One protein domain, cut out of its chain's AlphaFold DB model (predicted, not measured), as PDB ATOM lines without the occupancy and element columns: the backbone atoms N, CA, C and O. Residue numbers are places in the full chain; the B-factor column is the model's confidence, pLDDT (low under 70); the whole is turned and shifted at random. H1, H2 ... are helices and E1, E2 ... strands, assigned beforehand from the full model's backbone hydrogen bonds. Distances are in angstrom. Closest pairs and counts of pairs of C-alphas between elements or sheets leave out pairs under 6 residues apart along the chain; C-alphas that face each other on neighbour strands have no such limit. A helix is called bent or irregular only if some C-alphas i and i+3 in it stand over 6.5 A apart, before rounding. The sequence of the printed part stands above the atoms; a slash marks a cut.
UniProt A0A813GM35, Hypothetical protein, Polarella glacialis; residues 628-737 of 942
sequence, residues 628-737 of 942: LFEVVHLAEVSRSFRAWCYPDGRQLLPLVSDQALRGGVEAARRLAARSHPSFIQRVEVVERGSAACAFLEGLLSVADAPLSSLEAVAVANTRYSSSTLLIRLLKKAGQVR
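What this domain is: This is residues 628 to 737 of the 942 residues of the protein "Hypothetical protein" of Polarella glacialis (UniProt A0A813GM35). A small sheet of two parallel strands, E1 beside E2, has a row of three helices near it: H2, H3 and H4 side by side, with H3 in the middle. H1 lies well away from the row, and residues 628 to 633 before it stick out. The 110 printed residues run H1, H2, E1, H3, E2, H4, class mixed, helices and strands, with 48, under half, in named elements. The whole is compact, with a radius of gyration of the C-alphas of 13.2 A and spans of 35 by 30 by 28 A.

Where its parts are: Find C-alpha 682 at (504.029, 569.323, 390.561); E1 runs from there to 686, 12.9 A. E2 is residues 712 to 716, 13.3 A. H3 is residues 690 to 702, 18.2 A; H2 is 665 to 672, 10.6 A. H4 is 723 to 732, 14.1 A, ending at (511.050, 558.301, 396.180). H1 is 634 to 640, 10.7 A, neither bent nor irregular, but only just: C-alphas 636 and 639 are 6.2 A apart.

How they stand to each other: Look across E1 and E2 at N 685 and O 714, 2.9 A, and N 714 and O 683, 2.8 A. E1, H3, E2 form a strand-helix-strand unit, parallel neighbours with a helix between, its crossover right-handed. Residues 655 to 656 pair parallel with 682 to 683 of E1. H3 touches H2, closest C-alphas Val 665 and Ala 691, 4.3 A, at a steep tilt of 39 degrees. H3 touches H4, closest C-alphas Leu 700 and Leu 729, 7.0 A, at 37 degrees, only just steep. H1 is apart from H2 and H3. In H2, H3 and H4 every O i to N i+4 pair is within hydrogen-bond range; in H1, 1 of 3, and 2 of 4 O i to N i+3 pairs.

The domain as a whole: The C-alphas of Pro 647 and Arg 719, the farthest apart, are 39.7 A apart. The printed part has no cut; H1 to H2 is a long link of 24 residues. Look for pLDDT under 70 at residues 628 to 654, 658 to 660, 687 to 689 and 717 to 722.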
ATOM      1  N   LEU A 628     494.517 577.893 392.028       47.84
ATOM      2  CA  LEU A 628     493.542 577.058 391.308       47.84
ATOM      3  C   LEU A 628     492.843 577.787 390.147       47.84
ATOM      4  O   LEU A 628     492.373 577.126 389.226       47.84
ATOM      5  N   PHE A 629     492.784 579.122 390.176       50.25
ATOM      6  CA  PHE A 629     492.094 579.940 389.168       50.25
ATOM      7  C   PHE A 629     493.026 580.792 388.280       50.25
ATOM      8  O   PHE A 629     492.560 581.740 387.649       50.25
ATOM      9  N   GLU A 630     494.331 580.484 388.235       47.84
ATOM     10  CA  GLU A 630     495.347 581.168 387.398       47.84
ATOM     11  C   GLU A 630     495.341 582.714 387.505       47.84
ATOM     12  O   GLU A 630     495.669 583.435 386.559       47.84
ATOM     13  N   VAL A 631     494.956 583.263 388.664       43.09
ATOM     14  CA  VAL A 631     494.656 584.703 388.796       43.09
ATOM     15  C   VAL A 631     495.923 585.569 388.780       43.09
ATOM     16  O   VAL A 631     495.862 586.738 388.392       43.09
ATOM     17  N   VAL A 632     497.075 585.010 389.172       40.19
ATOM     18  CA  VAL A 632     498.370 585.709 389.222       40.19
ATOM     19  C   VAL A 632     499.493 584.804 388.707       40.19
ATOM     20  O   VAL A 632     499.621 583.657 389.134       40.19
ATOM     21  N   HIS A 633     500.364 585.328 387.838       42.38
ATOM     22  CA  HIS A 633     501.564 584.605 387.411       42.38
ATOM     23  C   HIS A 633     502.512 584.390 388.604       42.38
ATOM     24  O   HIS A 633     503.017 585.344 389.200       42.38
ATOM     25  N   LEU A 634     502.823 583.124 388.910       42.72
ATOM     26  CA  LEU A 634     503.643 582.719 390.067       42.72
ATOM     27  C   LEU A 634     505.004 583.446 390.161       42.72
ATOM     28  O   LEU A 634     505.543 583.637 391.250       42.72
ATOM     29  N   ALA A 635     505.555 583.864 389.015       42.03
ATOM     30  CA  ALA A 635     506.827 584.576 388.897       42.03
ATOM     31  C   ALA A 635     506.829 585.997 389.500       42.03
ATOM     32  O   ALA A 635     507.905 586.524 389.780       42.03
ATOM     33  N   GLU A 636     505.661 586.619 389.690       39.75
ATOM     34  CA  GLU A 636     505.548 587.938 390.330       39.75
ATOM     35  C   GLU A 636     505.367 587.794 391.846       39.75
ATOM     36  O   GLU A 636     506.076 588.444 392.615       39.75
ATOM     37  N   VAL A 637     504.533 586.840 392.282       40.72
ATOM     38  CA  VAL A 637     504.330 586.516 393.707       40.72
ATOM     39  C   VAL A 637     505.628 586.028 394.365       40.72
ATOM     40  O   VAL A 637     505.900 586.352 395.521       40.72
ATOM     41  N   SER A 638     506.469 585.284 393.630       44.28
ATOM     42  CA  SER A 638     507.701 584.660 394.146       44.28
ATOM     43  C   SER A 638     508.730 585.637 394.736       44.28
ATOM     44  O   SER A 638     509.572 585.220 395.534       44.28
ATOM     45  N   ARG A 639     508.645 586.943 394.439       41.50
ATOM     46  CA  ARG A 639     509.523 587.972 395.032       41.50
ATOM     47  C   ARG A 639     509.197 588.313 396.494       41.50
ATOM     48  O   ARG A 639     510.059 588.861 397.175       41.50
ATOM     49  N   SER A 640     508.012 587.950 396.992       38.97
ATOM     50  CA  SER A 640     507.503 588.364 398.314       38.97
ATOM     51  C   SER A 640     507.530 587.261 399.392       38.97
ATOM     52  O   SER A 640     507.016 587.446 400.496       38.97
ATOM     53  N   PHE A 641     508.134 586.096 399.117       43.09
ATOM     54  CA  PHE A 641     508.083 584.899 399.979       43.09
ATOM     55  C   PHE A 641     508.995 584.950 401.229       43.09
ATOM     56  O   PHE A 641     509.922 584.154 401.395       43.09
ATOM     57  N   ARG A 642     508.686 585.855 402.170       41.38
ATOM     58  CA  ARG A 642     509.100 585.749 403.590       41.38
ATOM     59  C   ARG A 642     507.951 585.415 404.550       41.38
ATOM     60  O   ARG A 642     508.216 584.877 405.615       41.38
ATOM     61  N   ALA A 643     506.696 585.688 404.184       38.72
ATOM     62  CA  ALA A 643     505.544 585.613 405.097       38.72
ATOM     63  C   ALA A 643     504.912 584.208 405.274       38.72
ATOM     64  O   ALA A 643     503.851 584.084 405.879       38.72
ATOM     65  N   TRP A 644     505.532 583.158 404.725       44.88
ATOM     66  CA  TRP A 644     504.946 581.813 404.589       44.88
ATOM     67  C   TRP A 644     505.928 580.696 404.980       44.88
ATOM     68  O   TRP A 644     506.097 579.706 404.268       44.88
ATOM     69  N   CYS A 645     506.599 580.881 406.114       42.12
ATOM     70  CA  CYS A 645     507.390 579.836 406.757       42.12
ATOM     71  C   CYS A 645     506.572 579.178 407.877       42.12
ATOM     72  O   CYS A 645     505.879 579.874 408.622       42.12
ATOM     73  N   TYR A 646     506.697 577.861 408.038       45.12
ATOM     74  CA  TYR A 646     506.345 577.204 409.302       45.12
ATOM     75  C   TYR A 646     507.314 577.645 410.426       45.12
ATOM     76  O   TYR A 646     508.373 578.210 410.129       45.12
ATOM     77  N   PRO A 647     507.011 577.375 411.714       42.75
ATOM     78  CA  PRO A 647     507.919 577.677 412.829       42.75
ATOM     79  C   PRO A 647     509.306 577.014 412.717       42.75
ATOM     80  O   PRO A 647     510.257 577.480 413.333       42.75
ATOM     81  N   ASP A 648     509.431 575.954 411.912       49.09
ATOM     82  CA  ASP A 648     510.687 575.262 411.593       49.09
ATOM     83  C   ASP A 648     511.487 575.908 410.436       49.09
ATOM     84  O   ASP A 648     512.549 575.414 410.054       49.09
ATOM     85  N   GLY A 649     510.983 577.003 409.858       55.12
ATOM     86  CA  GLY A 649     511.610 577.738 408.760       55.12
ATOM     87  C   GLY A 649     511.399 577.153 407.358       55.12
ATOM     88  O   GLY A 649     511.994 577.673 406.408       55.12
ATOM     89  N   ARG A 650     510.583 576.100 407.190       55.97
ATOM     90  CA  ARG A 650     510.330 575.474 405.877       55.97
ATOM     91  C   ARG A 650     509.243 576.201 405.079       55.97
ATOM     92  O   ARG A 650     508.298 576.751 405.646       55.97
ATOM     93  N   GLN A 651     509.393 576.205 403.752       59.88
ATOM     94  CA  GLN A 651     508.543 576.925 402.794       59.88
ATOM     95  C   GLN A 651     507.608 575.991 402.008       59.88
ATOM     96  O   GLN A 651     507.948 574.842 401.714       59.88
ATOM     97  N   LEU A 652     506.441 576.524 401.630       55.22
ATOM     98  CA  LEU A 652     505.439 575.873 400.779       55.22
ATOM     99  C   LEU A 652     505.701 576.172 399.294       55.22
ATOM    100  O   LEU A 652     505.666 577.331 398.882       55.22
ATOM    101  N   LEU A 653     505.928 575.128 398.491       64.38
ATOM    102  CA  LEU A 653     506.212 575.208 397.050       64.38
ATOM    103  C   LEU A 653     505.392 574.149 396.283       64.38
ATOM    104  O   LEU A 653     505.876 573.033 396.095       64.38
ATOM    105  N   PRO A 654     504.160 574.475 395.842       59.44
ATOM    106  CA  PRO A 654     503.283 573.519 395.157       59.44
ATOM    107  C   PRO A 654     503.736 573.203 393.723       59.44
ATOM    108  O   PRO A 654     503.529 572.087 393.242       59.44
ATOM    109  N   LEU A 655     504.385 574.170 393.061       71.62
ATOM    110  CA  LEU A 655     504.920 574.067 391.705       71.62
ATOM    111  C   LEU A 655     506.395 574.480 391.683       71.62
ATOM    112  O   LEU A 655     506.746 575.579 392.115       71.62
ATOM    113  N   VAL A 656     507.241 573.625 391.115       72.62
ATOM    114  CA  VAL A 656     508.647 573.930 390.821       72.62
ATOM    115  C   VAL A 656     508.793 574.076 389.313       72.62
ATOM    116  O   VAL A 656     508.542 573.114 388.599       72.62
ATOM    117  N   SER A 657     509.204 575.252 388.834       75.69
ATOM    118  CA  SER A 657     509.507 575.502 387.418       75.69
ATOM    119  C   SER A 657     510.814 576.274 387.250       75.69
ATOM    120  O   SER A 657     511.208 577.035 388.137       75.69
ATOM    121  N   ASP A 658     511.483 576.151 386.099       68.00
ATOM    122  CA  ASP A 658     512.717 576.907 385.823       68.00
ATOM    123  C   ASP A 658     512.511 578.436 385.905       68.00
ATOM    124  O   ASP A 658     513.413 579.175 386.307       68.00
ATOM    125  N   GLN A 659     511.290 578.929 385.651       67.88
ATOM    126  CA  GLN A 659     510.947 580.340 385.856       67.88
ATOM    127  C   GLN A 659     510.914 580.764 387.333       67.88
ATOM    128  O   GLN A 659     511.169 581.936 387.618       67.88
ATOM    129  N   ALA A 660     510.623 579.846 388.262       64.12
ATOM    130  CA  ALA A 660     510.707 580.085 389.703       64.12
ATOM    131  C   ALA A 660     512.161 580.036 390.221       64.12
ATOM    132  O   ALA A 660     512.468 580.595 391.271       64.12
ATOM    133  N   LEU A 661     513.080 579.421 389.465       70.81
ATOM    134  CA  LEU A 661     514.469 579.168 389.865       70.81
ATOM    135  C   LEU A 661     515.490 580.143 389.240       70.81
ATOM    136  O   LEU A 661     516.688 579.858 389.188       70.81
ATOM    137  N   ARG A 662     515.044 581.341 388.827       73.00
ATOM    138  CA  ARG A 662     515.861 582.392 388.170       73.00
ATOM    139  C   ARG A 662     517.115 582.848 388.935       73.00
ATOM    140  O   ARG A 662     517.971 583.491 388.339       73.00
ATOM    141  N   GLY A 663     517.255 582.520 390.222       77.19
ATOM    142  CA  GLY A 663     518.478 582.767 390.999       77.19
ATOM    143  C   GLY A 663     519.647 581.811 390.693       77.19
ATOM    144  O   GLY A 663     520.705 581.930 391.310       77.19
ATOM    145  N   GLY A 664     519.467 580.852 389.778       81.81
ATOM    146  CA  GLY A 664     520.498 579.899 389.364       81.81
ATOM    147  C   GLY A 664     520.715 578.737 390.342       81.81
ATOM    148  O   GLY A 664     520.031 578.605 391.357       81.81
ATOM    149  N   VAL A 665     521.699 577.889 390.023       83.31
ATOM    150  CA  VAL A 665     522.019 576.613 390.704       83.31
ATOM    151  C   VAL A 665     522.069 576.728 392.234       83.31
ATOM    152  O   VAL A 665     521.431 575.946 392.937       83.31
ATOM    153  N   GLU A 666     522.771 577.727 392.774       82.81
ATOM    154  CA  GLU A 666     522.925 577.878 394.229       82.81
ATOM    155  C   GLU A 666     521.724 578.538 394.918       82.81
ATOM    156  O   GLU A 666     521.546 578.391 396.128       82.81
ATOM    157  N   ALA A 667     520.863 579.261 394.196       80.38
ATOM    158  CA  ALA A 667     519.564 579.658 394.746       80.38
ATOM    159  C   ALA A 667     518.619 578.450 394.796       80.38
ATOM    160  O   ALA A 667     517.975 578.220 395.816       80.38
ATOM    161  N   ALA A 668     518.612 577.638 393.737       82.69
ATOM    162  CA  ALA A 668     517.817 576.424 393.631       82.69
ATOM    163  C   ALA A 668     518.148 575.394 394.727       82.69
ATOM    164  O   ALA A 668     517.240 574.910 395.399       82.69
ATOM    165  N   ARG A 669     519.436 575.131 395.001       86.38
ATOM    166  CA  ARG A 669     519.864 574.267 396.121       86.38
ATOM    167  C   ARG A 669     519.408 574.787 397.486       86.38
ATOM    168  O   ARG A 669     518.915 574.017 398.306       86.38
ATOM    169  N   ARG A 670     519.534 576.098 397.726       82.69
ATOM    170  CA  ARG A 670     519.088 576.739 398.977       82.69
ATOM    171  C   ARG A 670     517.567 576.730 399.136       82.69
ATOM    172  O   ARG A 670     517.093 576.627 400.264       82.69
ATOM    173  N   LEU A 671     516.816 576.816 398.038       82.50
ATOM    174  CA  LEU A 671     515.362 576.675 398.040       82.50
ATOM    175  C   LEU A 671     514.957 575.228 398.352       82.50
ATOM    176  O   LEU A 671     514.115 575.003 399.218       82.50
ATOM    177  N   ALA A 672     515.607 574.248 397.722       84.94
ATOM    178  CA  ALA A 672     515.351 572.830 397.955       84.94
ATOM    179  C   ALA A 672     515.604 572.423 399.417       84.94
ATOM    180  O   ALA A 672     514.748 571.798 400.031       84.94
ATOM    181  N   ALA A 673     516.706 572.887 400.019       85.06
ATOM    182  CA  ALA A 673     517.012 572.659 401.435       85.06
ATOM    183  C   ALA A 673     515.997 573.288 402.419       85.06
ATOM    184  O   ALA A 673     515.996 572.950 403.601       85.06
ATOM    185  N   ARG A 674     515.142 574.207 401.948       81.88
ATOM    186  CA  ARG A 674     514.051 574.839 402.714       81.88
ATOM    187  C   ARG A 674     512.664 574.314 402.334       81.88
ATOM    188  O   ARG A 674     511.686 574.684 402.977       81.88
ATOM    189  N   SER A 675     512.564 573.484 401.301       81.88
ATOM    190  CA  SER A 675     511.300 572.942 400.799       81.88
ATOM    191  C   SER A 675     510.948 571.672 401.566       81.88
ATOM    192  O   SER A 675     511.752 570.742 401.617       81.88
ATOM    193  N   HIS A 676     509.753 571.596 402.154       82.62
ATOM    194  CA  HIS A 676     509.317 570.357 402.798       82.62
ATOM    195  C   HIS A 676     508.767 569.372 401.735       82.62
ATOM    196  O   HIS A 676     507.865 569.755 400.985       82.62
ATOM    197  N   PRO A 677     509.256 568.112 401.657       80.81
ATOM    198  CA  PRO A 677     508.940 567.185 400.556       80.81
ATOM    199  C   PRO A 677     507.442 566.949 400.306       80.81
ATOM    200  O   PRO A 677     507.019 566.848 399.161       80.81
ATOM    201  N   SER A 678     506.636 566.912 401.371       78.88
ATOM    202  CA  SER A 678     505.192 566.620 401.342       78.88
ATOM    203  C   SER A 678     504.281 567.723 400.778       78.88
ATOM    204  O   SER A 678     503.064 567.602 400.895       78.88
ATOM    205  N   PHE A 679     504.828 568.820 400.248       78.88
ATOM    206  CA  PHE A 679     504.034 569.892 399.623       78.88
ATOM    207  C   PHE A 679     504.350 570.095 398.143       78.88
ATOM    208  O   PHE A 679     503.731 570.938 397.498       78.88
ATOM    209  N   ILE A 680     505.296 569.332 397.596       84.38
ATOM    210  CA  ILE A 680     505.614 569.385 396.174       84.38
ATOM    211  C   ILE A 680     504.600 568.490 395.470       84.38
ATOM    212  O   ILE A 680     504.662 567.266 395.590       84.38
ATOM    213  N   GLN A 681     503.644 569.121 394.787       85.00
ATOM    214  CA  GLN A 681     502.600 568.440 394.018       85.00
ATOM    215  C   GLN A 681     502.991 568.288 392.549       85.00
ATOM    216  O   GLN A 681     502.746 567.241 391.950       85.00
ATOM    217  N   ARG A 682     503.638 569.310 391.972       85.94
ATOM    218  CA  ARG A 682     504.029 569.323 390.561       85.94
ATOM    219  C   ARG A 682     505.465 569.806 390.364       85.94
ATOM    220  O   ARG A 682     505.861 570.867 390.847       85.94
ATOM    221  N   VAL A 683     506.237 569.026 389.614       84.81
ATOM    222  CA  VAL A 683     507.597 569.365 389.173       84.81
ATOM    223  C   VAL A 683     507.578 569.575 387.666       84.81
ATOM    224  O   VAL A 683     507.194 568.667 386.938       84.81
ATOM    225  N   GLU A 684     508.025 570.735 387.196       84.12
ATOM    226  CA  GLU A 684     508.173 571.048 385.774       84.12
ATOM    227  C   GLU A 684     509.595 571.517 385.469       84.12
ATOM    228  O   GLU A 684     510.082 572.503 386.017       84.12
ATOM    229  N   VAL A 685     510.275 570.821 384.566       79.44
ATOM    230  CA  VAL A 685     511.613 571.185 384.089       79.44
ATOM    231  C   VAL A 685     511.483 571.591 382.629       79.44
ATOM    232  O   VAL A 685     511.065 570.766 381.820       79.44
ATOM    233  N   VAL A 686     511.800 572.838 382.277       73.56
ATOM    234  CA  VAL A 686     511.550 573.391 380.934       73.56
ATOM    235  C   VAL A 686     512.752 574.210 380.471       73.56
ATOM    236  O   VAL A 686     512.946 575.340 380.904       73.56
ATOM    237  N   GLU A 687     513.512 573.636 379.533       60.53
ATOM    238  CA  GLU A 687     514.720 574.197 378.898       60.53
ATOM    239  C   GLU A 687     515.901 574.558 379.815       60.53
ATOM    240  O   GLU A 687     515.853 575.448 380.655       60.53
ATOM    241  N   ARG A 688     517.062 573.941 379.540       61.72
ATOM    242  CA  ARG A 688     518.375 574.293 380.132       61.72
ATOM    243  C   ARG A 688     518.401 574.400 381.670       61.72
ATOM    244  O   ARG A 688     519.309 575.035 382.207       61.72
ATOM    245  N   GLY A 689     517.467 573.747 382.362       63.31
ATOM    246  CA  GLY A 689     517.268 573.823 383.807       63.31
ATOM    247  C   GLY A 689     518.378 573.209 384.658       63.31
ATOM    248  O   GLY A 689     518.142 572.273 385.414       63.31
ATOM    249  N   SER A 690     519.598 573.749 384.597       75.94
ATOM    250  CA  SER A 690     520.648 573.455 385.581       75.94
ATOM    251  C   SER A 690     520.192 573.840 386.990       75.94
ATOM    252  O   SER A 690     520.527 573.154 387.951       75.94
ATOM    253  N   ALA A 691     519.367 574.886 387.102       77.50
ATOM    254  CA  ALA A 691     518.699 575.273 388.332       77.50
ATOM    255  C   ALA A 691     517.648 574.233 388.767       77.50
ATOM    256  O   ALA A 691     517.723 573.777 389.903       77.50
ATOM    257  N   ALA A 692     516.737 573.781 387.895       76.50
ATOM    258  CA  ALA A 692     515.792 572.710 388.236       76.50
ATOM    259  C   ALA A 692     516.474 571.376 388.586       76.50
ATOM    260  O   ALA A 692     516.133 570.768 389.599       76.50
ATOM    261  N   CYS A 693     517.494 570.949 387.837       80.50
ATOM    262  CA  CYS A 693     518.302 569.779 388.190       80.50
ATOM    263  C   CYS A 693     518.957 569.944 389.570       80.50
ATOM    264  O   CYS A 693     518.889 569.028 390.383       80.50
ATOM    265  N   ALA A 694     519.523 571.116 389.876       83.38
ATOM    266  CA  ALA A 694     520.137 571.394 391.174       83.38
ATOM    267  C   ALA A 694     519.120 571.517 392.326       83.38
ATOM    268  O   ALA A 694     519.440 571.160 393.462       83.38
ATOM    269  N   PHE A 695     517.894 571.982 392.048       85.69
ATOM    270  CA  PHE A 695     516.776 571.922 392.990       85.69
ATOM    271  C   PHE A 695     516.418 570.465 393.290       85.69
ATOM    272  O   PHE A 695     516.352 570.082 394.450       85.69
ATOM    273  N   LEU A 696     516.243 569.632 392.258       85.06
ATOM    274  CA  LEU A 696     515.908 568.217 392.423       85.06
ATOM    275  C   LEU A 696     517.037 567.434 393.105       85.06
ATOM    276  O   LEU A 696     516.756 566.609 393.965       85.06
ATOM    277  N   GLU A 697     518.306 567.724 392.811       88.69
ATOM    278  CA  GLU A 697     519.456 567.187 393.551       88.69
ATOM    279  C   GLU A 697     519.404 567.547 395.039       88.69
ATOM    280  O   GLU A 697     519.543 566.661 395.881       88.69
ATOM    281  N   GLY A 698     519.184 568.829 395.359       87.56
ATOM    282  CA  GLY A 698     519.070 569.311 396.737       87.56
ATOM    283  C   GLY A 698     517.840 568.769 397.467       87.56
ATOM    284  O   GLY A 698     517.896 568.496 398.660       87.56
ATOM    285  N   LEU A 699     516.734 568.559 396.752       86.06
ATOM    286  CA  LEU A 699     515.519 567.982 397.310       86.06
ATOM    287  C   LEU A 699     515.740 566.501 397.618       86.06
ATOM    288  O   LEU A 699     515.444 566.044 398.714       86.06
ATOM    289  N   LEU A 700     516.298 565.747 396.670       88.62
ATOM    290  CA  LEU A 700     516.514 564.307 396.809       88.62
ATOM    291  C   LEU A 700     517.590 563.952 397.841       88.62
ATOM    292  O   LEU A 700     517.556 562.826 398.349       88.62
ATOM    293  N   SER A 701     518.510 564.873 398.149       88.25
ATOM    294  CA  SER A 701     519.514 564.718 399.210       88.25
ATOM    295  C   SER A 701     519.012 565.091 400.609       88.25
ATOM    296  O   SER A 701     519.570 564.590 401.577       88.25
ATOM    297  N   VAL A 702     517.968 565.924 400.725       82.56
ATOM    298  CA  VAL A 702     517.365 566.343 402.010       82.56
ATOM    299  C   VAL A 702     516.088 565.553 402.347       82.56
ATOM    300  O   VAL A 702     515.735 565.391 403.513       82.56
ATOM    301  N   ALA A 703     515.383 565.035 401.341       81.75
ATOM    302  CA  ALA A 703     514.150 564.272 401.508       81.75
ATOM    303  C   ALA A 703     514.423 562.804 401.883       81.75
ATOM    304  O   ALA A 703     514.384 561.930 401.017       81.75
ATOM    305  N   ASP A 704     514.673 562.507 403.159       81.06
ATOM    306  CA  ASP A 704     514.685 561.115 403.650       81.06
ATOM    307  C   ASP A 704     513.285 560.473 403.621       81.06
ATOM    308  O   ASP A 704     513.149 559.262 403.445       81.06
ATOM    309  N   ALA A 705     512.235 561.292 403.731       81.62
ATOM    310  CA  ALA A 705     510.843 560.872 403.602       81.62
ATOM    311  C   ALA A 705     510.417 560.683 402.126       81.62
ATOM    312  O   ALA A 705     510.919 561.391 401.245       81.62
ATOM    313  N   PRO A 706     509.455 559.781 401.838       85.44
ATOM    314  CA  PRO A 706     508.883 559.642 400.503       85.44
ATOM    315  C   PRO A 706     508.129 560.909 400.072       85.44
ATOM    316  O   PRO A 706     507.479 561.583 400.873       85.44
ATOM    317  N   LEU A 707     508.169 561.196 398.772       87.81
ATOM    318  CA  LEU A 707     507.412 562.262 398.117       87.81
ATOM    319  C   LEU A 707     505.969 561.783 397.893       87.81
ATOM    320  O   LEU A 707     505.576 561.431 396.782       87.81
ATOM    321  N   SER A 708     505.196 561.692 398.976       86.69
ATOM    322  CA  SER A 708     503.811 561.200 398.960       86.69
ATOM    323  C   SER A 708     502.816 562.153 398.290       86.69
ATOM    324  O   SER A 708     501.759 561.705 397.864       86.69
ATOM    325  N   SER A 709     503.151 563.442 398.179       85.75
ATOM    326  CA  SER A 709     502.317 564.480 397.562       85.75
ATOM    327  C   SER A 709     502.540 564.671 396.060       85.75
ATOM    328  O   SER A 709     501.838 565.480 395.461       85.75
ATOM    329  N   LEU A 710     503.547 564.022 395.461       88.75
ATOM    330  CA  LEU A 710     504.002 564.332 394.103       88.75
ATOM    331  C   LEU A 710     503.072 563.729 393.043       88.75
ATOM    332  O   LEU A 710     503.321 562.646 392.523       88.75
ATOM    333  N   GLU A 711     502.022 564.461 392.689       88.38
ATOM    334  CA  GLU A 711     501.041 564.039 391.691       88.38
ATOM    335  C   GLU A 711     501.576 564.082 390.253       88.38
ATOM    336  O   GLU A 711     501.213 563.220 389.451       88.38
ATOM    337  N   ALA A 712     502.412 565.063 389.895       87.94
ATOM    338  CA  ALA A 712     502.813 565.273 388.503       87.94
ATOM    339  C   ALA A 712     504.292 565.648 388.307       87.94
ATOM    340  O   ALA A 712     504.853 566.478 389.025       87.94
ATOM    341  N   VAL A 713     504.909 565.083 387.267       87.19
ATOM    342  CA  VAL A 713     506.277 565.403 386.830       87.19
ATOM    343  C   VAL A 713     506.286 565.656 385.324       87.19
ATOM    344  O   VAL A 713     506.004 564.748 384.552       87.19
ATOM    345  N   ALA A 714     506.651 566.856 384.885       85.75
ATOM    346  CA  ALA A 714     506.873 567.182 383.479       85.75
ATOM    347  C   ALA A 714     508.344 567.553 383.241       85.75
ATOM    348  O   ALA A 714     508.920 568.363 383.964       85.75
ATOM    349  N   VAL A 715     508.961 566.968 382.216       80.69
ATOM    350  CA  VAL A 715     510.337 567.269 381.796       80.69
ATOM    351  C   VAL A 715     510.320 567.572 380.302       80.69
ATOM    352  O   VAL A 715     509.902 566.735 379.504       80.69
ATOM    353  N   ALA A 716     510.744 568.776 379.923       79.06
ATOM    354  CA  ALA A 716     510.633 569.312 378.572       79.06
ATOM    355  C   ALA A 716     511.907 570.031 378.104       79.06
ATOM    356  O   ALA A 716     512.522 570.827 378.816       79.06
ATOM    357  N   ASN A 717     512.285 569.748 376.856       63.41
ATOM    358  CA  ASN A 717     513.336 570.420 376.088       63.41
ATOM    359  C   ASN A 717     514.710 570.605 376.799       63.41
ATOM    360  O   ASN A 717     515.490 571.515 376.503       63.41
ATOM    361  N   THR A 718     515.066 569.721 377.738       55.91
ATOM    362  CA  THR A 718     516.440 569.603 378.252       55.91
ATOM    363  C   THR A 718     517.291 568.800 377.270       55.91
ATOM    364  O   THR A 718     516.943 567.663 376.961       55.91
ATOM    365  N   ARG A 719     518.442 569.339 376.831       55.91
ATOM    366  CA  ARG A 719     519.367 568.618 375.924       55.91
ATOM    367  C   ARG A 719     519.815 567.259 376.478       55.91
ATOM    368  O   ARG A 719     520.001 566.342 375.692       55.91
ATOM    369  N   TYR A 720     519.948 567.162 377.802       53.91
ATOM    370  CA  TYR A 720     519.988 565.923 378.578       53.91
ATOM    371  C   TYR A 720     519.382 566.223 379.954       53.91
ATOM    372  O   TYR A 720     519.965 566.998 380.715       53.91
ATOM    373  N   SER A 721     518.227 565.645 380.286       57.47
ATOM    374  CA  SER A 721     517.857 565.476 381.694       57.47
ATOM    375  C   SER A 721     518.629 564.263 382.196       57.47
ATOM    376  O   SER A 721     518.738 563.260 381.492       57.47
ATOM    377  N   SER A 722     519.218 564.338 383.392       67.00
ATOM    378  CA  SER A 722     519.839 563.142 383.954       67.00
ATOM    379  C   SER A 722     518.728 562.157 384.303       67.00
ATOM    380  O   SER A 722     518.012 562.358 385.287       67.00
ATOM    381  N   SER A 723     518.614 561.071 383.533       73.88
ATOM    382  CA  SER A 723     517.724 559.943 383.838       73.88
ATOM    383  C   SER A 723     517.898 559.494 385.287       73.88
ATOM    384  O   SER A 723     516.923 559.179 385.954       73.88
ATOM    385  N   THR A 724     519.118 559.569 385.826       83.38
ATOM    386  CA  THR A 724     519.438 559.235 387.221       83.38
ATOM    387  C   THR A 724     518.670 560.092 388.237       83.38
ATOM    388  O   THR A 724     518.270 559.568 389.276       83.38
ATOM    389  N   LEU A 725     518.429 561.381 387.965       84.62
ATOM    390  CA  LEU A 725     517.637 562.245 388.851       84.62
ATOM    391  C   LEU A 725     516.147 561.914 388.767       84.62
ATOM    392  O   LEU A 725     515.512 561.751 389.805       84.62
ATOM    393  N   LEU A 726     515.614 561.725 387.557       86.19
ATOM    394  CA  LEU A 726     514.224 561.311 387.350       86.19
ATOM    395  C   LEU A 726     513.947 559.931 387.976       86.19
ATOM    396  O   LEU A 726     512.970 559.763 388.697       86.19
ATOM    397  N   ILE A 727     514.855 558.971 387.794       87.94
ATOM    398  CA  ILE A 727     514.829 557.640 388.420       87.94
ATOM    399  C   ILE A 727     514.799 557.752 389.948       87.94
ATOM    400  O   ILE A 727     514.006 557.074 390.594       87.94
ATOM    401  N   ARG A 728     515.637 558.611 390.547       90.12
ATOM    402  CA  ARG A 728     515.639 558.838 392.004       90.12
ATOM    403  C   ARG A 728     514.359 559.518 392.490       90.12
ATOM    404  O   ARG A 728     513.865 559.143 393.549       90.12
ATOM    405  N   LEU A 729     513.826 560.473 391.727       89.31
ATOM    406  CA  LEU A 729     512.571 561.165 392.021       89.31
ATOM    407  C   LEU A 729     511.398 560.185 392.033       89.31
ATOM    408  O   LEU A 729     510.722 560.057 393.049       89.31
ATOM    409  N   LEU A 730     511.227 559.424 390.952       88.56
ATOM    410  CA  LEU A 730     510.159 558.436 390.815       88.56
ATOM    411  C   LEU A 730     510.282 557.289 391.832       88.56
ATOM    412  O   LEU A 730     509.273 556.852 392.372       88.56
ATOM    413  N   LYS A 731     511.504 556.852 392.177       89.69
ATOM    414  CA  LYS A 731     511.730 555.862 393.250       89.69
ATOM    415  C   LYS A 731     511.413 556.373 394.659       89.69
ATOM    416  O   LYS A 731     511.150 555.551 395.532       89.69
ATOM    417  N   LYS A 732     511.473 557.688 394.906       89.44
ATOM    418  CA  LYS A 732     511.050 558.301 396.180       89.44
ATOM    419  C   LYS A 732     509.576 558.727 396.176       89.44
ATOM    420  O   LYS A 732     509.036 558.983 397.249       89.44
ATOM    421  N   ALA A 733     508.929 558.813 395.016       88.00
ATOM    422  CA  ALA A 733     507.525 559.182 394.895       88.00
ATOM    423  C   ALA A 733     506.602 557.992 395.193       88.00
ATOM    424  O   ALA A 733     506.766 556.912 394.627       88.00
ATOM    425  N   GLY A 734     505.630 558.198 396.089       84.56
ATOM    426  CA  GLY A 734     504.719 557.132 396.522       84.56
ATOM    427  C   GLY A 734     503.720 556.737 395.435       84.56
ATOM    428  O   GLY A 734     503.609 555.565 395.082       84.56
ATOM    429  N   GLN A 735     503.023 557.731 394.882       84.94
ATOM    430  CA  GLN A 735     502.130 557.610 393.733       84.94
ATOM    431  C   GLN A 735     502.257 558.890 392.905       84.94
ATOM    432  O   GLN A 735     502.067 559.978 393.438       84.94
ATOM    433  N   VAL A 736     502.577 558.755 391.620       87.56
ATOM    434  CA  VAL A 736     502.627 559.847 390.647       87.56
ATOM    435  C   VAL A 736     501.503 559.622 389.650       87.56
ATOM    436  O   VAL A 736     501.494 558.644 388.900       87.56
ATOM    437  N   ARG A 737     500.536 560.533 389.630       87.69
ATOM    438  CA  ARG A 737     499.411 560.465 388.702       87.69
ATOM    439  C   ARG A 737     499.883 560.595 387.257       87.69
ATOM    440  O   ARG A 737     499.477 559.774 386.448       87.69
TER     441      ARG A 737